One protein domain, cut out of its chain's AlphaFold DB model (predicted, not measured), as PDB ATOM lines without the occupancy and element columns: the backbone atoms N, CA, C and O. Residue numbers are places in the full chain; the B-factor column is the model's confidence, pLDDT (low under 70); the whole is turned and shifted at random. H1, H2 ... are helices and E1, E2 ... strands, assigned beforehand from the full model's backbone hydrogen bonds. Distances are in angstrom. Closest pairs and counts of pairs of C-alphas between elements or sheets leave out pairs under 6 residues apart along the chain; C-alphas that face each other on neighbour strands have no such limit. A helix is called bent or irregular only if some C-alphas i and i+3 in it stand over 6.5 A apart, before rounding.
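Overview. This is residues 5 to 152 of the 153 residues of an uncharacterized protein of Anaerolineae bacterium (UniProt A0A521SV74). A strongly twisted sheet of five strands forms the middle layer, with H1, H4 and H5 on one face and H6 and H7 on the other, an arrangement in three layers. The long helix H6 crosses over E4 and E5, H8 packs outside on H6 and H7, and at the opposite end of the domain a loop with H2 and H3 reaches out past E1 and E2, with residues 29 to 34 and 37 to 42 sticking out. The printed part has 148 residues, with eight named helices and five named strands in the order H1, E1, H2, H3, E2, H4, E3, E4, E5, H5, H6, H7, H8. The sheet's order is E2, E1, E3, E4, E5, all antiparallel, and the class is mixed, helices and strands. The whole is compact, with a radius of gyration of the C-alphas of 15.7 A and spans of 46 by 39 by 26 A.

Along the chain. H1 is residues 5 to 15, 15.2 A long, and begins with C-alpha 5 at (21.117, 45.927, -6.328). E1 is residues 20 to 25, 17.0 A. H2 is residues 30 to 38, 13.2 A, and H3 is residues 43 to 46. E2 is residues 48 to 52, 13.6 A, followed at once by H4, residues 53 to 60, 10.5 A. H4 is irregular, with C-alphas 54 and 57 being 7.9 A apart. E3 is residues 68 to 72, 13.6 A; E4 is residues 77 to 82, 16.2 A; E5 is residues 85 to 91, 17.2 A. H5 is residues 93 to 102, 14.5 A. H6, residues 106 to 124, is 27.6 A long, from (22.564, 38.018, -6.911) to (10.740, 35.540, 17.935). H7 is residues 131 to 138, 10.6 A, and H8 is residues 141 to 151, 15.6 A, ending with C-alpha 151 at (18.847, 26.785, 6.640).

Arrangement. In the sheet, E2 and E5 are the edge strands. E2 and E1 have N 23 and O 49 within hydrogen-bond range at 2.8 A, E1 and E3 have N 24 and O 69 at 2.7 A. E3, E4 and E5 form a meander, each strand the antiparallel neighbour of the one before; N 70 and O 79 are 2.7 A apart, N 80 and O 87 2.8 A. E2, H4 and E3 form a split strand-helix-strand unit, two strands running the same way with E1 between them, and its crossover is right-handed. H4 lies only just over E1, with 3 of its C-alphas on it, at a height over the sheet of 6.4 A. H1, on the same face, only just touches H4, with 3 pairs of C-alphas within 8 A, the closest those of His 10 and Phe 56 at 7.6 A. H1 touches H5 at a steep tilt of 54 degrees, the closest C-alphas being those of Ala 8 and Lys 102, 6.0 A. On the opposite face from H1, H6 runs across the strands, at 71 degrees to E5 on the local plane; the closest C-alphas of E5 and H6 are those of Ala 87 and Val 110, 5.5 A. H7 and H8 form a helical hairpin with a shallow tilt of 29 degrees; the closest C-alphas, of Leu 135 and Ala 144, are 5.1 A apart. H8 is not on the sheet, and only just touches H6, with residues 114 to 118 of H6 alone; the closest C-alphas are those of Val 118 and Tyr 151, 7.0 A. H2 is not on the sheet, and H3 only grazes it with residues 44 to 46. Every O i to N i+4 pair is within hydrogen-bond range in H1, H6, H7 and H8, against 5 of 6 in H5, 2 of 4 in H4 and 2 of 5 in H2, where 4 of 6 O i to N i+3 pairs are; H3 is too short for an i+4 pair.

Size, cuts and confidence. The two C-alphas farthest apart, those of Lys 38 and Ala 101, are 47.1 A apart. The printed part has no cut, and no link is long. Residues 121 to 126, of which 121 to 124 belong to H6, stand free. The mean pLDDT of the printed part is 76.8; 37 residues are under 70, among them residues 27 to 46 and 124 to 129.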
ATOM      1  N   PHE A   5      22.132  46.965  -6.212       78.38
ATOM      2  CA  PHE A   5      21.117  45.927  -6.328       78.38
ATOM      3  C   PHE A   5      19.715  46.478  -6.637       78.38
ATOM      4  O   PHE A   5      19.032  45.951  -7.513       78.38
ATOM      5  N   SER A   6      19.297  47.570  -5.985       80.38
ATOM      6  CA  SER A   6      18.005  48.224  -6.265       80.38
ATOM      7  C   SER A   6      17.962  48.793  -7.677       80.38
ATOM      8  O   SER A   6      16.955  48.677  -8.373       80.38
ATOM      9  N   LYS A   7      19.086  49.367  -8.118       86.06
ATOM     10  CA  LYS A   7      19.240  49.904  -9.469       86.06
ATOM     11  C   LYS A   7      19.156  48.812 -10.518       86.06
ATOM     12  O   LYS A   7      18.393  48.944 -11.471       86.06
ATOM     13  N   ALA A   8      19.884  47.724 -10.315       86.25
ATOM     14  CA  ALA A   8      19.831  46.593 -11.218       86.25
ATOM     15  C   ALA A   8      18.427  45.970 -11.269       86.25
ATOM     16  O   ALA A   8      17.947  45.729 -12.370       86.25
ATOM     17  N   ILE A   9      17.722  45.814 -10.139       85.12
ATOM     18  CA  ILE A   9      16.308  45.399 -10.140       85.12
ATOM     19  C   ILE A   9      15.472  46.334 -11.007       85.12
ATOM     20  O   ILE A   9      14.827  45.864 -11.937       85.12
ATOM     21  N   HIS A  10      15.503  47.642 -10.744       88.56
ATOM     22  CA  HIS A  10      14.704  48.606 -11.497       88.56
ATOM     23  C   HIS A  10      14.989  48.528 -13.006       88.56
ATOM     24  O   HIS A  10      14.065  48.533 -13.815       88.56
ATOM     25  N   GLU A  11      16.257  48.396 -13.401       91.31
ATOM     26  CA  GLU A  11      16.635  48.212 -14.803       91.31
ATOM     27  C   GLU A  11      16.074  46.917 -15.411       91.31
ATOM     28  O   GLU A  11      15.624  46.947 -16.555       91.31
ATOM     29  N   VAL A  12      16.073  45.799 -14.670       89.25
ATOM     30  CA  VAL A  12      15.441  44.544 -15.124       89.25
ATOM     31  C   VAL A  12      13.931  44.730 -15.276       89.25
ATOM     32  O   VAL A  12      13.385  44.334 -16.301       89.25
ATOM     33  N   LEU A  13      13.262  45.380 -14.316       89.69
ATOM     34  CA  LEU A  13      11.818  45.651 -14.382       89.69
ATOM     35  C   LEU A  13      11.446  46.437 -15.643       89.69
ATOM     36  O   LEU A  13      10.504  46.077 -16.346       89.69
ATOM     37  N   VAL A  14      12.222  47.479 -15.959       91.94
ATOM     38  CA  VAL A  14      12.036  48.274 -17.181       91.94
ATOM     39  C   VAL A  14      12.284  47.430 -18.433       91.94
ATOM     40  O   VAL A  14      11.506  47.505 -19.383       91.94
ATOM     41  N   GLN A  15      13.353  46.630 -18.451       91.81
ATOM     42  CA  GLN A  15      13.718  45.797 -19.600       91.81
ATOM     43  C   GLN A  15      12.665  44.721 -19.902       91.81
ATOM     44  O   GLN A  15      12.380  44.453 -21.067       91.81
ATOM     45  N   GLU A  16      12.078  44.132 -18.864       87.75
ATOM     46  CA  GLU A  16      11.044  43.098 -18.966       87.75
ATOM     47  C   GLU A  16       9.642  43.673 -19.248       87.75
ATOM     48  O   GLU A  16       8.692  42.916 -19.436       87.75
ATOM     49  N   GLY A  17       9.508  45.002 -19.326       89.94
ATOM     50  CA  GLY A  17       8.260  45.673 -19.686       89.94
ATOM     51  C   GLY A  17       7.223  45.717 -18.563       89.94
ATOM     52  O   GLY A  17       6.030  45.825 -18.849       89.94
ATOM     53  N   GLU A  18       7.650  45.638 -17.301       90.31
ATOM     54  CA  GLU A  18       6.748  45.759 -16.154       90.31
ATOM     55  C   GLU A  18       6.185  47.189 -16.053       90.31
ATOM     56  O   GLU A  18       6.890  48.187 -16.215       90.31
ATOM     57  N   SER A  19       4.889  47.303 -15.764       93.38
ATOM     58  CA  SER A  19       4.192  48.581 -15.540       93.38
ATOM     59  C   SER A  19       4.300  49.059 -14.086       93.38
ATOM     60  O   SER A  19       4.170  50.255 -13.798       93.38
ATOM     61  N   GLY A  20       4.558  48.130 -13.165       92.50
ATOM     62  CA  GLY A  20       4.589  48.347 -11.727       92.50
ATOM     63  C   GLY A  20       4.661  47.029 -10.963       92.50
ATOM     64  O   GLY A  20       5.001  45.988 -11.519       92.50
ATOM     65  N   TYR A  21       4.385  47.084  -9.666       91.94
ATOM     66  CA  TYR A  21       4.493  45.938  -8.769       91.94
ATOM     67  C   TYR A  21       3.572  46.086  -7.565       91.94
ATOM     68  O   TYR A  21       3.188  47.191  -7.185       91.94
ATOM     69  N   TYR A  22       3.229  44.970  -6.939       90.50
ATOM     70  CA  TYR A  22       2.520  44.963  -5.671       90.50
ATOM     71  C   TYR A  22       3.497  44.999  -4.507       90.50
ATOM     72  O   TYR A  22       4.542  44.359  -4.542       90.50
ATOM     73  N   VAL A  23       3.123  45.712  -3.453       87.94
ATOM     74  CA  VAL A  23       3.816  45.745  -2.167       87.94
ATOM     75  C   VAL A  23       2.889  45.160  -1.118       87.94
ATOM     76  O   VAL A  23       1.739  45.578  -1.027       87.94
ATOM     77  N   THR A  24       3.379  44.210  -0.325       85.62
ATOM     78  CA  THR A  24       2.623  43.522   0.726       85.62
ATOM     79  C   THR A  24       3.394  43.455   2.030       85.62
ATOM     80  O   THR A  24       4.600  43.228   2.020       85.62
ATOM     81  N   LYS A  25       2.711  43.614   3.167       79.50
ATOM     82  CA  LYS A  25       3.310  43.372   4.481       79.50
ATOM     83  C   LYS A  25       3.279  41.891   4.861       79.50
ATOM     84  O   LYS A  25       2.194  41.320   4.902       79.50
ATOM     85  N   LEU A  26       4.440  41.303   5.171       71.31
ATOM     86  CA  LEU A  26       4.560  39.918   5.661       71.31
ATOM     87  C   LEU A  26       3.897  39.764   7.025       71.31
ATOM     88  O   LEU A  26       3.082  38.867   7.236       71.31
ATOM     89  N   TRP A  27       4.198  40.694   7.931       65.94
ATOM     90  CA  TRP A  27       3.712  40.633   9.296       65.94
ATOM     91  C   TRP A  27       2.647  41.696   9.557       65.94
ATOM     92  O   TRP A  27       2.871  42.903   9.429       65.94
ATOM     93  N   ILE A  28       1.460  41.235   9.950       64.44
ATOM     94  CA  ILE A  28       0.396  42.082  10.487       64.44
ATOM     95  C   ILE A  28       0.192  41.653  11.943       64.44
ATOM     96  O   ILE A  28      -0.253  40.523  12.163       64.44
ATOM     97  N   PRO A  29       0.464  42.531  12.929       64.38
ATOM     98  CA  PRO A  29       0.250  42.221  14.337       64.38
ATOM     99  C   PRO A  29      -1.139  41.591  14.590       64.38
ATOM    100  O   PRO A  29      -2.138  42.093  14.053       64.38
ATOM    101  N   PRO A  30      -1.261  40.519  15.401       66.00
ATOM    102  CA  PRO A  30      -2.537  39.824  15.617       66.00
ATOM    103  C   PRO A  30      -3.660  40.717  16.169       66.00
ATOM    104  O   PRO A  30      -4.835  40.544  15.834       66.00
ATOM    105  N   ASP A  31      -3.305  41.695  17.001       69.12
ATOM    106  CA  ASP A  31      -4.200  42.727  17.532       69.12
ATOM    107  C   ASP A  31      -4.722  43.659  16.428       69.12
ATOM    108  O   ASP A  31      -5.883  44.071  16.465       69.12
ATOM    109  N   ARG A  32      -3.916  43.916  15.393       64.88
ATOM    110  CA  ARG A  32      -4.316  44.694  14.213       64.88
ATOM    111  C   ARG A  32      -5.136  43.886  13.213       64.88
ATOM    112  O   ARG A  32      -6.054  44.452  12.623       64.88
ATOM    113  N   ARG A  33      -4.891  42.578  13.062       64.75
ATOM    114  CA  ARG A  33      -5.658  41.700  12.150       64.75
ATOM    115  C   ARG A  33      -7.163  41.722  12.465       64.75
ATOM    116  O   ARG A  33      -7.974  41.930  11.569       64.75
ATOM    117  N   LYS A  34      -7.537  41.652  13.750       64.50
ATOM    118  CA  LYS A  34      -8.948  41.712  14.200       64.50
ATOM    119  C   LYS A  34      -9.630  43.060  13.936       64.50
ATOM    120  O   LYS A  34     -10.850  43.117  13.784       64.50
ATOM    121  N   VAL A  35      -8.859  44.148  13.926       63.56
ATOM    122  CA  VAL A  35      -9.363  45.492  13.602       63.56
ATOM    123  C   VAL A  35      -9.621  45.602  12.097       63.56
ATOM    124  O   VAL A  35     -10.664  46.113  11.699       63.56
ATOM    125  N   LEU A  36      -8.728  45.044  11.274       61.38
ATOM    126  CA  LEU A  36      -8.840  45.054   9.811       61.38
ATOM    127  C   LEU A  36     -10.008  44.209   9.289       61.38
ATOM    128  O   LEU A  36     -10.678  44.620   8.352       61.38
ATOM    129  N   GLU A  37     -10.303  43.070   9.915       62.38
ATOM    130  CA  GLU A  37     -11.456  42.231   9.546       62.38
ATOM    131  C   GLU A  37     -12.808  42.899   9.859       62.38
ATOM    132  O   GLU A  37     -13.809  42.649   9.184       62.38
ATOM    133  N   LYS A  38     -12.852  43.761  10.885       61.38
ATOM    134  CA  LYS A  38     -14.058  44.514  11.271       61.38
ATOM    135  C   LYS A  38     -14.263  45.775  10.437       61.38
ATOM    136  O   LYS A  38     -15.403  46.154  10.167       61.38
ATOM    137  N   GLU A  39     -13.183  46.435  10.043       60.09
ATOM    138  CA  GLU A  39     -13.223  47.609   9.180       60.09
ATOM    139  C   GLU A  39     -13.309  47.149   7.716       60.09
ATOM    140  O   GLU A  39     -12.299  47.017   7.038       60.09
ATOM    141  N   LYS A  40     -14.528  46.906   7.209       56.62
ATOM    142  CA  LYS A  40     -14.824  46.551   5.800       56.62
ATOM    143  C   LYS A  40     -14.410  47.619   4.751       56.62
ATOM    144  O   LYS A  40     -15.074  47.741   3.731       56.62
ATOM    145  N   ASN A  41     -13.382  48.437   4.982       50.06
ATOM    146  CA  ASN A  41     -13.024  49.558   4.112       50.06
ATOM    147  C   ASN A  41     -11.539  49.940   4.177       50.06
ATOM    148  O   ASN A  41     -10.964  50.074   5.258       50.06
ATOM    149  N   ASP A  42     -10.982  50.191   2.989       51.44
ATOM    150  CA  ASP A  42      -9.774  50.940   2.605       51.44
ATOM    151  C   ASP A  42      -8.417  50.643   3.255       51.44
ATOM    152  O   ASP A  42      -7.381  50.894   2.644       51.44
ATOM    153  N   ARG A  43      -8.338  50.100   4.470       45.38
ATOM    154  CA  ARG A  43      -7.046  49.911   5.153       45.38
ATOM    155  C   ARG A  43      -6.297  48.661   4.719       45.38
ATOM    156  O   ARG A  43      -5.096  48.601   4.958       45.38
ATOM    157  N   PHE A  44      -6.949  47.721   4.029       50.31
ATOM    158  CA  PHE A  44      -6.247  46.643   3.323       50.31
ATOM    159  C   PHE A  44      -5.261  47.217   2.285       50.31
ATOM    160  O   PHE A  44      -4.148  46.710   2.179       50.31
ATOM    161  N   HIS A  45      -5.577  48.369   1.669       52.88
ATOM    162  CA  HIS A  45      -4.645  49.108   0.803       52.88
ATOM    163  C   HIS A  45      -3.384  49.611   1.525       52.88
ATOM    164  O   HIS A  45      -2.417  49.977   0.875       52.88
ATOM    165  N   ARG A  46      -3.346  49.642   2.866       63.72
ATOM    166  CA  ARG A  46      -2.122  50.017   3.602       63.72
ATOM    167  C   ARG A  46      -1.137  48.862   3.755       63.72
ATOM    168  O   ARG A  46       0.013  49.104   4.105       63.72
ATOM    169  N   PHE A  47      -1.597  47.629   3.550       73.69
ATOM    170  CA  PHE A  47      -0.790  46.420   3.718       73.69
ATOM    171  C   PHE A  47      -0.612  45.651   2.419       73.69
ATOM    172  O   PHE A  47       0.248  44.784   2.386       73.69
ATOM    173  N   HIS A  48      -1.402  45.960   1.391       81.94
ATOM    174  CA  HIS A  48      -1.278  45.430   0.045       81.94
ATOM    175  C   HIS A  48      -1.686  46.509  -0.970       81.94
ATOM    176  O   HIS A  48      -2.849  46.916  -0.993       81.94
ATOM    177  N   TRP A  49      -0.758  47.007  -1.786       87.94
ATOM    178  CA  TRP A  49      -1.068  48.023  -2.798       87.94
ATOM    179  C   TRP A  49      -0.186  47.914  -4.031       87.94
ATOM    180  O   TRP A  49       0.912  47.369  -3.975       87.94
ATOM    181  N   TYR A  50      -0.680  48.459  -5.137       90.31
ATOM    182  CA  TYR A  50       0.061  48.558  -6.384       90.31
ATOM    183  C   TYR A  50       0.893  49.842  -6.423       90.31
ATOM    184  O   TYR A  50       0.418  50.919  -6.046       90.31
ATOM    185  N   VAL A  51       2.122  49.726  -6.912       91.12
ATOM    186  CA  VAL A  51       3.071  50.817  -7.121       91.12
ATOM    187  C   VAL A  51       3.420  50.868  -8.606       91.12
ATOM    188  O   VAL A  51       4.037  49.932  -9.115       91.12
ATOM    189  N   PRO A  52       3.065  51.953  -9.315       94.06
ATOM    190  CA  PRO A  52       3.541  52.180 -10.674       94.06
ATOM    191  C   PRO A  52       5.072  52.223 -10.715       94.06
ATOM    192  O   PRO A  52       5.692  52.831  -9.841       94.06
ATOM    193  N   LEU A  53       5.689  51.651 -11.752       92.12
ATOM    194  CA  LEU A  53       7.153  51.570 -11.852       92.12
ATOM    195  C   LEU A  53       7.816  52.957 -11.857       92.12
ATOM    196  O   LEU A  53       8.889  53.139 -11.291       92.12
ATOM    197  N   VAL A  54       7.131  53.972 -12.394       93.00
ATOM    198  CA  VAL A  54       7.573  55.380 -12.355       93.00
ATOM    199  C   VAL A  54       7.759  55.934 -10.936       93.00
ATOM    200  O   VAL A  54       8.449  56.931 -10.761       93.00
ATOM    201  N   SER A  55       7.153  55.298  -9.931       92.69
ATOM    202  CA  SER A  55       7.229  55.669  -8.516       92.69
ATOM    203  C   SER A  55       8.107  54.711  -7.701       92.69
ATOM    204  O   SER A  55       8.084  54.769  -6.474       92.69
ATOM    205  N   PHE A  56       8.883  53.837  -8.355       88.25
ATOM    206  CA  PHE A  56       9.722  52.830  -7.696       88.25
ATOM    207  C   PHE A  56      10.619  53.444  -6.616       88.25
ATOM    208  O   PHE A  56      10.534  53.061  -5.452       88.25
ATOM    209  N   TRP A  57      11.411  54.456  -6.978       87.00
ATOM    210  CA  TRP A  57      12.357  55.115  -6.070       87.00
ATOM    211  C   TRP A  57      11.674  55.849  -4.918       87.00
ATOM    212  O   TRP A  57      12.144  55.822  -3.784       87.00
ATOM    213  N   ASP A  58      10.512  56.446  -5.185       86.50
ATOM    214  CA  ASP A  58       9.740  57.152  -4.165       86.50
ATOM    215  C   ASP A  58       9.189  56.219  -3.087       86.50
ATOM    216  O   ASP A  58       8.897  56.684  -1.978       86.50
ATOM    217  N   VAL A  59       9.006  54.940  -3.418       86.25
ATOM    218  CA  VAL A  59       8.421  53.945  -2.525       86.25
ATOM    219  C   VAL A  59       9.491  53.064  -1.898       86.25
ATOM    220  O   VAL A  59       9.500  52.950  -0.676       86.25
ATOM    221  N   ILE A  60      10.382  52.467  -2.692       80.00
ATOM    222  CA  ILE A  60      11.291  51.402  -2.246       80.00
ATOM    223  C   ILE A  60      12.165  51.838  -1.059       80.00
ATOM    224  O   ILE A  60      12.246  51.115  -0.071       80.00
ATOM    225  N   ASP A  61      12.683  53.070  -1.086       77.06
ATOM    226  CA  ASP A  61      13.546  53.640  -0.039       77.06
ATOM    227  C   ASP A  61      12.792  53.986   1.257       77.06
ATOM    228  O   ASP A  61      13.399  54.232   2.300       77.06
ATOM    229  N   LYS A  62      11.457  54.045   1.202       78.81
ATOM    230  CA  LYS A  62      10.592  54.374   2.346       78.81
ATOM    231  C   LYS A  62       9.943  53.140   2.962       78.81
ATOM    232  O   LYS A  62       9.254  53.261   3.979       78.81
ATOM    233  N   LEU A  63      10.100  51.967   2.348       77.31
ATOM    234  CA  LEU A  63       9.533  50.738   2.883       77.31
ATOM    235  C   LEU A  63      10.350  50.285   4.095       77.31
ATOM    236  O   LEU A  63      11.573  50.210   4.017       77.31
ATOM    237  N   PRO A  64       9.698  49.965   5.227       70.06
ATOM    238  CA  PRO A  64      10.409  49.434   6.366       70.06
ATOM    239  C   PRO A  64      10.941  48.039   6.004       70.06
ATOM    240  O   PRO A  64      10.211  47.225   5.412       70.06
ATOM    241  N   PRO A  65      12.199  47.778   6.357       63.97
ATOM    242  CA  PRO A  65      13.001  46.779   5.683       63.97
ATOM    243  C   PRO A  65      12.885  45.368   6.282       63.97
ATOM    244  O   PRO A  65      13.652  44.508   5.914       63.97
ATOM    245  N   SER A  66      11.953  45.085   7.193       63.47
ATOM    246  CA  SER A  66      11.798  43.738   7.784       63.47
ATOM    247  C   SER A  66      10.464  43.064   7.462       63.47
ATOM    248  O   SER A  66      10.297  41.872   7.694       63.47
ATOM    249  N   ASP A  67       9.502  43.818   6.926       70.12
ATOM    250  CA  ASP A  67       8.105  43.381   6.921       70.12
ATOM    251  C   ASP A  67       7.484  43.444   5.529       70.12
ATOM    252  O   ASP A  67       6.263  43.465   5.435       70.12
ATOM    253  N   THR A  68       8.262  43.568   4.448       80.44
ATOM    254  CA  THR A  68       7.704  43.942   3.140       80.44
ATOM    255  C   THR A  68       8.151  43.031   2.000       80.44
ATOM    256  O   THR A  68       9.340  42.876   1.748       80.44
ATOM    257  N   VAL A  69       7.179  42.516   1.251       84.19
ATOM    258  CA  VAL A  69       7.359  41.818  -0.025       84.19
ATOM    259  C   VAL A  69       6.927  42.726  -1.162       84.19
ATOM    260  O   VAL A  69       5.846  43.303  -1.113       84.19
ATOM    261  N   CYS A  70       7.734  42.809  -2.205       87.44
ATOM    262  CA  CYS A  70       7.362  43.338  -3.505       87.44
ATOM    263  C   CYS A  70       7.211  42.170  -4.482       87.44
ATOM    264  O   CYS A  70       8.039  41.267  -4.469       87.44
ATOM    265  N   TYR A  71       6.208  42.167  -5.345       87.50
ATOM    266  CA  TYR A  71       6.091  41.147  -6.386       87.50
ATOM    267  C   TYR A  71       5.441  41.698  -7.642       87.50
ATOM    268  O   TYR A  71       4.687  42.673  -7.594       87.50
ATOM    269  N   SER A  72       5.749  41.079  -8.773       87.31
ATOM    270  CA  SER A  72       5.259  41.538 -10.067       87.31
ATOM    271  C   SER A  72       3.754  41.328 -10.212       87.31
ATOM    272  O   SER A  72       3.179  40.400  -9.644       87.31
ATOM    273  N   GLU A  73       3.107  42.170 -11.018       83.38
ATOM    274  CA  GLU A  73       1.698  41.975 -11.387       83.38
ATOM    275  C   GLU A  73       1.488  40.648 -12.136       83.38
ATOM    276  O   GLU A  73       0.463  39.987 -11.991       83.38
ATOM    277  N   SER A  74       2.505  40.241 -12.889       81.12
ATOM    278  CA  SER A  74       2.576  39.005 -13.664       81.12
ATOM    279  C   SER A  74       2.958  37.758 -12.842       81.12
ATOM    280  O   SER A  74       3.057  36.673 -13.411       81.12
ATOM    281  N   CYS A  75       3.192  37.890 -11.529       74.81
ATOM    282  CA  CYS A  75       3.723  36.844 -10.638       74.81
ATOM    283  C   CYS A  75       5.051  36.205 -11.099       74.81
ATOM    284  O   CYS A  75       5.360  35.070 -10.747       74.81
ATOM    285  N   ARG A  76       5.849  36.930 -11.883       81.44
ATOM    286  CA  ARG A  76       7.140  36.496 -12.432       81.44
ATOM    287  C   ARG A  76       8.305  36.696 -11.479       81.44
ATOM    288  O   ARG A  76       9.346  36.088 -11.690       81.44
ATOM    289  N   TRP A  77       8.169  37.556 -10.471       84.38
ATOM    290  CA  TRP A  77       9.212  37.793  -9.475       84.38
ATOM    291  C   TRP A  77       8.644  38.223  -8.127       84.38
ATOM    292  O   TRP A  77       7.555  38.794  -8.041       84.38
ATOM    293  N   VAL A  78       9.422  37.961  -7.079       82.69
ATOM    294  CA  VAL A  78       9.158  38.323  -5.687       82.69
ATOM    295  C   VAL A  78      10.468  38.791  -5.057       82.69
ATOM    296  O   VAL A  78      11.465  38.073  -5.036       82.69
ATOM    297  N   ILE A  79      10.465  40.002  -4.521       83.81
ATOM    298  CA  ILE A  79      11.578  40.620  -3.810       83.81
ATOM    299  C   ILE A  79      11.130  40.861  -2.377       83.81
ATOM    300  O   ILE A  79      10.117  41.511  -2.150       83.81
ATOM    301  N   VAL A  80      11.885  40.387  -1.399       77.56
ATOM    302  CA  VAL A  80      11.663  40.744   0.001       77.56
ATOM    303  C   VAL A  80      12.658  41.829   0.389       77.56
ATOM    304  O   VAL A  80      13.831  41.790   0.025       77.56
ATOM    305  N   LEU A  81      12.171  42.844   1.089       74.19
ATOM    306  CA  LEU A  81      13.007  43.884   1.673       74.19
ATOM    307  C   LEU A  81      13.541  43.363   3.010       74.19
ATOM    308  O   LEU A  81      12.737  42.966   3.850       74.19
ATOM    309  N   GLY A  82      14.869  43.335   3.155       65.62
ATOM    310  CA  GLY A  82      15.627  43.063   4.384       65.62
ATOM    311  C   GLY A  82      16.272  44.343   4.942       65.62
ATOM    312  O   GLY A  82      16.426  45.309   4.192       65.62
ATOM    313  N   GLU A  83      16.661  44.336   6.232       57.75
ATOM    314  CA  GLU A  83      16.991  45.525   7.061       57.75
ATOM    315  C   GLU A  83      17.939  46.539   6.399       57.75
ATOM    316  O   GLU A  83      17.763  47.746   6.549       57.75
ATOM    317  N   ASP A  84      18.868  46.036   5.584       55.50
ATOM    318  CA  ASP A  84      19.839  46.840   4.849       55.50
ATOM    319  C   ASP A  84      19.730  46.722   3.317       55.50
ATOM    320  O   ASP A  84      20.426  47.460   2.612       55.50
ATOM    321  N   LYS A  85      18.956  45.769   2.762       61.84
ATOM    322  CA  LYS A  85      18.983  45.419   1.323       61.84
ATOM    323  C   LYS A  85      17.714  44.713   0.843       61.84
ATOM    324  O   LYS A  85      17.104  43.922   1.551       61.84
ATOM    325  N   LEU A  86      17.389  44.929  -0.428       70.06
ATOM    326  CA  LEU A  86      16.485  44.070  -1.194       70.06
ATOM    327  C   LEU A  86      17.115  42.684  -1.374       70.06
ATOM    328  O   LEU A  86      18.307  42.576  -1.667       70.06
ATOM    329  N   ALA A  87      16.296  41.646  -1.292       69.12
ATOM    330  CA  ALA A  87      16.653  40.296  -1.678       69.12
ATOM    331  C   ALA A  87      15.612  39.760  -2.652       69.12
ATOM    332  O   ALA A  87      14.420  39.718  -2.355       69.12
ATOM    333  N   LEU A  88      16.061  39.368  -3.841       68.44
ATOM    334  CA  LEU A  88      15.208  38.658  -4.782       68.44
ATOM    335  C   LEU A  88      14.991  37.251  -4.232       68.44
ATOM    336  O   LEU A  88      15.906  36.441  -4.256       68.44
ATOM    337  N   VAL A  89      13.795  36.962  -3.741       68.94
ATOM    338  CA  VAL A  89      13.488  35.620  -3.240       68.94
ATOM    339  C   VAL A  89      12.994  34.744  -4.375       68.94
ATOM    340  O   VAL A  89      13.287  33.556  -4.366       68.94
ATOM    341  N   ALA A  90      12.320  35.339  -5.369       70.00
ATOM    342  CA  ALA A  90      11.811  34.650  -6.541       70.00
ATOM    343  C   ALA A  90      12.013  35.359  -7.852       70.00
ATOM    344  O   ALA A  90      11.741  36.556  -7.933       70.00
ATOM    345  N   CYS A  91      12.247  34.576  -8.903       76.25
ATOM    346  CA  CYS A  91      11.802  34.947 -10.234       76.25
ATOM    347  C   CYS A  91      11.794  33.774 -11.218       76.25
ATOM    348  O   CYS A  91      12.397  32.734 -10.957       76.25
ATOM    349  N   ASP A  92      11.155  33.969 -12.372       81.75
ATOM    350  CA  ASP A  92      11.305  33.060 -13.506       81.75
ATOM    351  C   ASP A  92      12.741  33.056 -14.069       81.75
ATOM    352  O   ASP A  92      13.575  33.913 -13.756       81.75
ATOM    353  N   GLU A  93      13.044  32.059 -14.903       81.19
ATOM    354  CA  GLU A  93      14.386  31.840 -15.453       81.19
ATOM    355  C   GLU A  93      14.885  33.020 -16.305       81.19
ATOM    356  O   GLU A  93      16.069  33.372 -16.259       81.19
ATOM    357  N   GLN A  94      13.988  33.663 -17.058       84.75
ATOM    358  CA  GLN A  94      14.329  34.796 -17.918       84.75
ATOM    359  C   GLN A  94      14.719  36.022 -17.085       84.75
ATOM    360  O   GLN A  94      15.752  36.655 -17.334       84.75
ATOM    361  N   PHE A  95      13.921  36.336 -16.069       85.50
ATOM    362  CA  PHE A  95      14.182  37.416 -15.134       85.50
ATOM    363  C   PHE A  95      15.468  37.145 -14.353       85.50
ATOM    364  O   PHE A  95      16.314  38.033 -14.241       85.50
ATOM    365  N   TYR A  96      15.663  35.906 -13.884       82.19
ATOM    366  CA  TYR A  96      16.865  35.505 -13.151       82.19
ATOM    367  C   TYR A  96      18.123  35.701 -13.993       82.19
ATOM    368  O   TYR A  96      19.096  36.297 -13.538       82.19
ATOM    369  N   SER A  97      18.084  35.255 -15.250       84.19
ATOM    370  CA  SER A  97      19.205  35.376 -16.187       84.19
ATOM    371  C   SER A  97      19.547  36.837 -16.473       84.19
ATOM    372  O   SER A  97      20.719  37.220 -16.493       84.19
ATOM    373  N   THR A  98      18.524  37.676 -16.639       87.19
ATOM    374  CA  THR A  98      18.697  39.115 -16.872       87.19
ATOM    375  C   THR A  98      19.253  39.816 -15.633       87.19
ATOM    376  O   THR A  98      20.128  40.680 -15.751       87.19
ATOM    377  N   LEU A  99      18.808  39.419 -14.438       84.12
ATOM    378  CA  LEU A  99      19.329  39.941 -13.180       84.12
ATOM    379  C   LEU A  99      20.788  39.531 -12.957       84.12
ATOM    380  O   LEU A  99      21.603  40.395 -12.643       84.12
ATOM    381  N   LEU A 100      21.142  38.259 -13.168       82.94
ATOM    382  CA  LEU A 100      22.517  37.766 -13.011       82.94
ATOM    383  C   LEU A 100      23.507  38.467 -13.945       82.94
ATOM    384  O   LEU A 100      24.642  38.732 -13.553       82.94
ATOM    385  N   ALA A 101      23.083  38.824 -15.158       86.44
ATOM    386  CA  ALA A 101      23.918  39.590 -16.083       86.44
ATOM    387  C   ALA A 101      24.279  40.989 -15.545       86.44
ATOM    388  O   ALA A 101      25.304  41.552 -15.930       86.44
ATOM    389  N   LYS A 102      23.446  41.554 -14.662       86.06
ATOM    390  CA  LYS A 102      23.662  42.860 -14.020       86.06
ATOM    391  C   LYS A 102      24.297  42.739 -12.637       86.06
ATOM    392  O   LYS A 102      25.048  43.621 -12.233       86.06
ATOM    393  N   ILE A 103      23.998  41.659 -11.923       82.38
ATOM    394  CA  ILE A 103      24.469  41.380 -10.570       82.38
ATOM    395  C   ILE A 103      24.957  39.926 -10.525       82.38
ATOM    396  O   ILE A 103      24.190  39.031 -10.163       82.38
ATOM    397  N   PRO A 104      26.232  39.673 -10.865       78.75
ATOM    398  CA  PRO A 104      26.777  38.316 -10.888       78.75
ATOM    399  C   PRO A 104      26.623  37.564  -9.555       78.75
ATOM    400  O   PRO A 104      26.464  36.349  -9.555       78.75
ATOM    401  N   ASP A 105      26.573  38.295  -8.435       77.69
ATOM    402  CA  ASP A 105      26.427  37.749  -7.080       77.69
ATOM    403  C   ASP A 105      24.990  37.865  -6.522       77.69
ATOM    404  O   ASP A 105      24.794  37.935  -5.306       77.69
ATOM    405  N   ALA A 106      23.957  37.914  -7.374       74.25
ATOM    406  CA  ALA A 106      22.564  38.018  -6.911       74.25
ATOM    407  C   ALA A 106      22.170  36.873  -5.962       74.25
ATOM    408  O   ALA A 106      21.448  37.093  -4.991       74.25
ATOM    409  N   GLU A 107      22.691  35.666  -6.195       76.69
ATOM    410  CA  GLU A 107      22.437  34.493  -5.353       76.69
ATOM    411  C   GLU A 107      22.976  34.670  -3.924       76.69
ATOM    412  O   GLU A 107      22.318  34.278  -2.961       76.69
ATOM    413  N   ALA A 108      24.109  35.361  -3.750       79.06
ATOM    414  CA  ALA A 108      24.638  35.673  -2.421       79.06
ATOM    415  C   ALA A 108      23.669  36.547  -1.605       79.06
ATOM    416  O   ALA A 108      23.578  36.401  -0.389       79.06
ATOM    417  N   LYS A 109      22.884  37.413  -2.263       74.94
ATOM    418  CA  LYS A 109      21.859  38.236  -1.596       74.94
ATOM    419  C   LYS A 109      20.656  37.421  -1.136       74.94
ATOM    420  O   LYS A 109      20.083  37.737  -0.098       74.94
ATOM    421  N   VAL A 110      20.304  36.366  -1.869       74.75
ATOM    422  CA  VAL A 110      19.270  35.411  -1.445       74.75
ATOM    423  C   VAL A 110      19.721  34.690  -0.180       74.75
ATOM    424  O   VAL A 110      18.967  34.609   0.786       74.75
ATOM    425  N   HIS A 111      20.978  34.243  -0.152       78.00
ATOM    426  CA  HIS A 111      21.571  33.622   1.029       78.00
ATOM    427  C   HIS A 111      21.616  34.572   2.236       78.00
ATOM    428  O   HIS A 111      21.151  34.192   3.308       78.00
ATOM    429  N   GLU A 112      22.093  35.814   2.065       76.44
ATOM    430  CA  GLU A 112      22.091  36.843   3.125       76.44
ATOM    431  C   GLU A 112      20.683  37.054   3.714       76.44
ATOM    432  O   GLU A 112      20.519  37.212   4.924       76.44
ATOM    433  N   PHE A 113      19.651  37.031   2.868       76.50
ATOM    434  CA  PHE A 113      18.269  37.170   3.309       76.50
ATOM    435  C   PHE A 113      17.757  35.951   4.069       76.50
ATOM    436  O   PHE A 113      17.182  36.112   5.143       76.50
ATOM    437  N   LEU A 114      17.968  34.740   3.553       76.62
ATOM    438  CA  LEU A 114      17.536  33.525   4.247       76.62
ATOM    439  C   LEU A 114      18.216  33.409   5.620       76.62
ATOM    440  O   LEU A 114      17.559  33.063   6.599       76.62
ATOM    441  N   GLU A 115      19.489  33.800   5.733       78.31
ATOM    442  CA  GLU A 115      20.190  33.909   7.019       78.31
ATOM    443  C   GLU A 115      19.521  34.902   7.975       78.31
ATOM    444  O   GLU A 115      19.337  34.596   9.159       78.31
ATOM    445  N   TYR A 116      19.138  36.078   7.470       76.19
ATOM    446  CA  TYR A 116      18.414  37.081   8.247       76.19
ATOM    447  C   TYR A 116      17.067  36.549   8.744       76.19
ATOM    448  O   TYR A 116      16.782  36.659   9.938       76.19
ATOM    449  N   VAL A 117      16.262  35.935   7.870       72.94
ATOM    450  CA  VAL A 117      14.939  35.421   8.252       72.94
ATOM    451  C   VAL A 117      15.068  34.310   9.290       72.94
ATOM    452  O   VAL A 117      14.411  34.380  10.324       72.94
ATOM    453  N   VAL A 118      15.979  33.351   9.095       74.12
ATOM    454  CA  VAL A 118      16.250  32.287  10.081       74.12
ATOM    455  C   VAL A 118      16.611  32.874  11.441       74.12
ATOM    456  O   VAL A 118      16.145  32.399  12.478       74.12
ATOM    457  N   LYS A 119      17.469  33.898  11.461       73.12
ATOM    458  CA  LYS A 119      17.855  34.573  12.702       73.12
ATOM    459  C   LYS A 119      16.647  35.250  13.356       73.12
ATOM    460  O   LYS A 119      16.430  35.066  14.551       73.12
ATOM    461  N   PHE A 120      15.858  35.984  12.578       70.94
ATOM    462  CA  PHE A 120      14.681  36.704  13.054       70.94
ATOM    463  C   PHE A 120      13.595  35.767  13.609       70.94
ATOM    464  O   PHE A 120      13.080  36.001  14.703       70.94
ATOM    465  N   GLU A 121      13.286  34.671  12.914       71.19
ATOM    466  CA  GLU A 121      12.326  33.655  13.370       71.19
ATOM    467  C   GLU A 121      12.766  33.004  14.688       71.19
ATOM    468  O   GLU A 121      11.976  32.878  15.631       71.19
ATOM    469  N   ARG A 122      14.059  32.665  14.806       71.88
ATOM    470  CA  ARG A 122      14.639  32.123  16.048       71.88
ATOM    471  C   ARG A 122      14.508  33.093  17.217       71.88
ATOM    472  O   ARG A 122      14.195  32.664  18.325       71.88
ATOM    473  N   GLU A 123      14.729  34.384  16.985       72.62
ATOM    474  CA  GLU A 123      14.605  35.418  18.019       72.62
ATOM    475  C   GLU A 123      13.156  35.608  18.491       72.62
ATOM    476  O   GLU A 123      12.928  35.944  19.655       72.62
ATOM    477  N   ARG A 124      12.168  35.351  17.625       67.25
ATOM    478  CA  ARG A 124      10.740  35.540  17.935       67.25
ATOM    479  C   ARG A 124      10.016  34.268  18.373       67.25
ATOM    480  O   ARG A 124       8.883  34.368  18.835       67.25
ATOM    481  N   SER A 125      10.667  33.101  18.294       61.53
ATOM    482  CA  SER A 125      10.041  31.780  18.508       61.53
ATOM    483  C   SER A 125       8.822  31.531  17.609       61.53
ATOM    484  O   SER A 125       7.961  30.718  17.944       61.53
ATOM    485  N   ASP A 126       8.761  32.231  16.479       62.81
ATOM    486  CA  ASP A 126       7.746  32.072  15.443       62.81
ATOM    487  C   ASP A 126       8.473  31.443  14.254       62.81
ATOM    488  O   ASP A 126       9.212  32.118  13.542       62.81
ATOM    489  N   THR A 127       8.348  30.127  14.086       58.66
ATOM    490  CA  THR A 127       8.728  29.466  12.833       58.66
ATOM    491  C   THR A 127       7.590  29.709  11.859       58.66
ATOM    492  O   THR A 127       6.551  29.043  11.945       58.66
ATOM    493  N   GLU A 128       7.724  30.701  10.983       60.22
ATOM    494  CA  GLU A 128       6.676  30.971  10.020       60.22
ATOM    495  C   GLU A 128       6.789  29.955   8.867       60.22
ATOM    496  O   GLU A 128       7.756  29.893   8.113       60.22
ATOM    497  N   ASN A 129       5.756  29.123   8.699       68.44
ATOM    498  CA  ASN A 129       5.719  28.040   7.703       68.44
ATOM    499  C   ASN A 129       5.662  28.524   6.237       68.44
ATOM    500  O   ASN A 129       5.291  27.744   5.364       68.44
ATOM    501  N   TRP A 130       5.943  29.797   5.939       71.19
ATOM    502  CA  TRP A 130       5.851  30.323   4.573       71.19
ATOM    503  C   TRP A 130       7.139  30.157   3.769       71.19
ATOM    504  O   TRP A 130       7.039  30.143   2.545       71.19
ATOM    505  N   ILE A 131       8.313  29.984   4.393       75.94
ATOM    506  CA  ILE A 131       9.579  29.896   3.641       75.94
ATOM    507  C   ILE A 131       9.611  28.670   2.730       75.94
ATOM    508  O   ILE A 131       9.949  28.806   1.559       75.94
ATOM    509  N   SER A 132       9.210  27.490   3.214       78.94
ATOM    510  CA  SER A 132       9.159  26.279   2.376       78.94
ATOM    511  C   SER A 132       8.198  26.409   1.192       78.94
ATOM    512  O   SER A 132       8.665  26.289   0.059       78.94
ATOM    513  N   PRO A 133       6.907  26.738   1.390       73.88
ATOM    514  CA  PRO A 133       5.990  26.976   0.280       73.88
ATOM    515  C   PRO A 133       6.478  28.057  -0.683       73.88
ATOM    516  O   PRO A 133       6.271  27.930  -1.887       73.88
ATOM    517  N   LEU A 134       7.124  29.110  -0.170       73.44
ATOM    518  CA  LEU A 134       7.695  30.160  -0.999       73.44
ATOM    519  C   LEU A 134       8.831  29.598  -1.858       73.44
ATOM    520  O   LEU A 134       8.749  29.688  -3.073       73.44
ATOM    521  N   LEU A 135       9.844  28.955  -1.274       74.94
ATOM    522  CA  LEU A 135      10.976  28.415  -2.032       74.94
ATOM    523  C   LEU A 135      10.542  27.379  -3.079       74.94
ATOM    524  O   LEU A 135      11.031  27.436  -4.204       74.94
ATOM    525  N   HIS A 136       9.583  26.500  -2.766       77.81
ATOM    526  CA  HIS A 136       9.030  25.529  -3.725       77.81
ATOM    527  C   HIS A 136       8.144  26.150  -4.811       77.81
ATOM    528  O   HIS A 136       7.972  25.555  -5.871       77.81
ATOM    529  N   HIS A 137       7.554  27.324  -4.575       69.00
ATOM    530  CA  HIS A 137       6.815  28.046  -5.616       69.00
ATOM    531  C   HIS A 137       7.750  28.651  -6.671       69.00
ATOM    532  O   HIS A 137       7.350  28.902  -7.805       69.00
ATOM    533  N   ILE A 138       8.984  28.913  -6.267       64.62
ATOM    534  CA  ILE A 138       9.924  29.762  -6.983       64.62
ATOM    535  C   ILE A 138      10.963  28.939  -7.719       64.62
ATOM    536  O   ILE A 138      11.270  29.191  -8.882       64.62
ATOM    537  N   TYR A 139      11.562  28.013  -6.987       70.44
ATOM    538  CA  TYR A 139      12.637  27.176  -7.458       70.44
ATOM    539  C   TYR A 139      12.075  25.803  -7.794       70.44
ATOM    540  O   TYR A 139      11.056  25.373  -7.247       70.44
ATOM    541  N   ASP A 140      12.762  25.090  -8.682       78.62
ATOM    542  CA  ASP A 140      12.514  23.664  -8.814       78.62
ATOM    543  C   ASP A 140      12.715  22.952  -7.465       78.62
ATOM    544  O   ASP A 140      13.375  23.454  -6.546       78.62
ATOM    545  N   GLN A 141      12.118  21.766  -7.353       82.94
ATOM    546  CA  GLN A 141      12.116  20.979  -6.125       82.94
ATOM    547  C   GLN A 141      13.531  20.779  -5.562       82.94
ATOM    548  O   GLN A 141      13.741  20.946  -4.365       82.94
ATOM    549  N   GLU A 142      14.505  20.460  -6.419       87.88
ATOM    550  CA  GLU A 142      15.876  20.160  -6.003       87.88
ATOM    551  C   GLU A 142      16.551  21.390  -5.388       87.88
ATOM    552  O   GLU A 142      17.155  21.317  -4.313       87.88
ATOM    553  N   ARG A 143      16.425  22.542  -6.046       80.38
ATOM    554  CA  ARG A 143      17.035  23.788  -5.591       80.38
ATOM    555  C   ARG A 143      16.341  24.341  -4.348       80.38
ATOM    556  O   ARG A 143      17.029  24.793  -3.433       80.38
ATOM    557  N   ALA A 144      15.015  24.248  -4.275       82.38
ATOM    558  CA  ALA A 144      14.254  24.605  -3.081       82.38
ATOM    559  C   ALA A 144      14.662  23.745  -1.873       82.38
ATOM    560  O   ALA A 144      15.005  24.283  -0.821       82.38
ATOM    561  N   ASP A 145      14.717  22.420  -2.040       86.44
ATOM    562  CA  ASP A 145      15.112  21.491  -0.975       86.44
ATOM    563  C   ASP A 145      16.554  21.738  -0.522       86.44
ATOM    564  O   ASP A 145      16.865  21.646   0.667       86.44
ATOM    565  N   LYS A 146      17.451  22.105  -1.444       87.31
ATOM    566  CA  LYS A 146      18.824  22.489  -1.099       87.31
ATOM    567  C   LYS A 146      18.859  23.713  -0.179       87.31
ATOM    568  O   LYS A 146      19.588  23.690   0.813       87.31
ATOM    569  N   PHE A 147      18.077  24.753  -0.480       82.25
ATOM    570  CA  PHE A 147      17.975  25.932   0.384       82.25
ATOM    571  C   PHE A 147      17.383  25.574   1.753       82.25
ATOM    572  O   PHE A 147      17.964  25.934   2.776       82.25
ATOM    573  N   LEU A 148      16.279  24.826   1.791       83.06
ATOM    574  CA  LEU A 148      15.611  24.455   3.043       83.06
ATOM    575  C   LEU A 148      16.537  23.663   3.975       83.06
ATOM    576  O   LEU A 148      16.747  24.060   5.123       83.06
ATOM    577  N   ASN A 149      17.220  22.649   3.440       86.69
ATOM    578  CA  ASN A 149      18.183  21.852   4.198       86.69
ATOM    579  C   ASN A 149      19.360  22.682   4.736       86.69
ATOM    580  O   ASN A 149      19.820  22.447   5.853       86.69
ATOM    581  N   GLN A 150      19.861  23.649   3.959       86.88
ATOM    582  CA  GLN A 150      20.969  24.510   4.380       86.88
ATOM    583  C   GLN A 150      20.589  25.395   5.578       86.88
ATOM    584  O   GLN A 150      21.431  25.661   6.438       86.88
ATOM    585  N   TYR A 151      19.333  25.835   5.639       81.31
ATOM    586  CA  TYR A 151      18.847  26.785   6.640       81.31
ATOM    587  C   TYR A 151      18.081  26.143   7.804       81.31
ATOM    588  O   TYR A 151      17.815  26.812   8.805       81.31
ATOM    589  N   GLY A 152      17.841  24.832   7.735       77.25
ATOM    590  CA  GLY A 152      17.206  24.052   8.796       77.25
ATOM    591  C   GLY A 152      15.679  24.123   8.777       77.25
ATOM    592  O   GLY A 152      15.079  24.116   9.852       77.25
TER     593      GLY A 152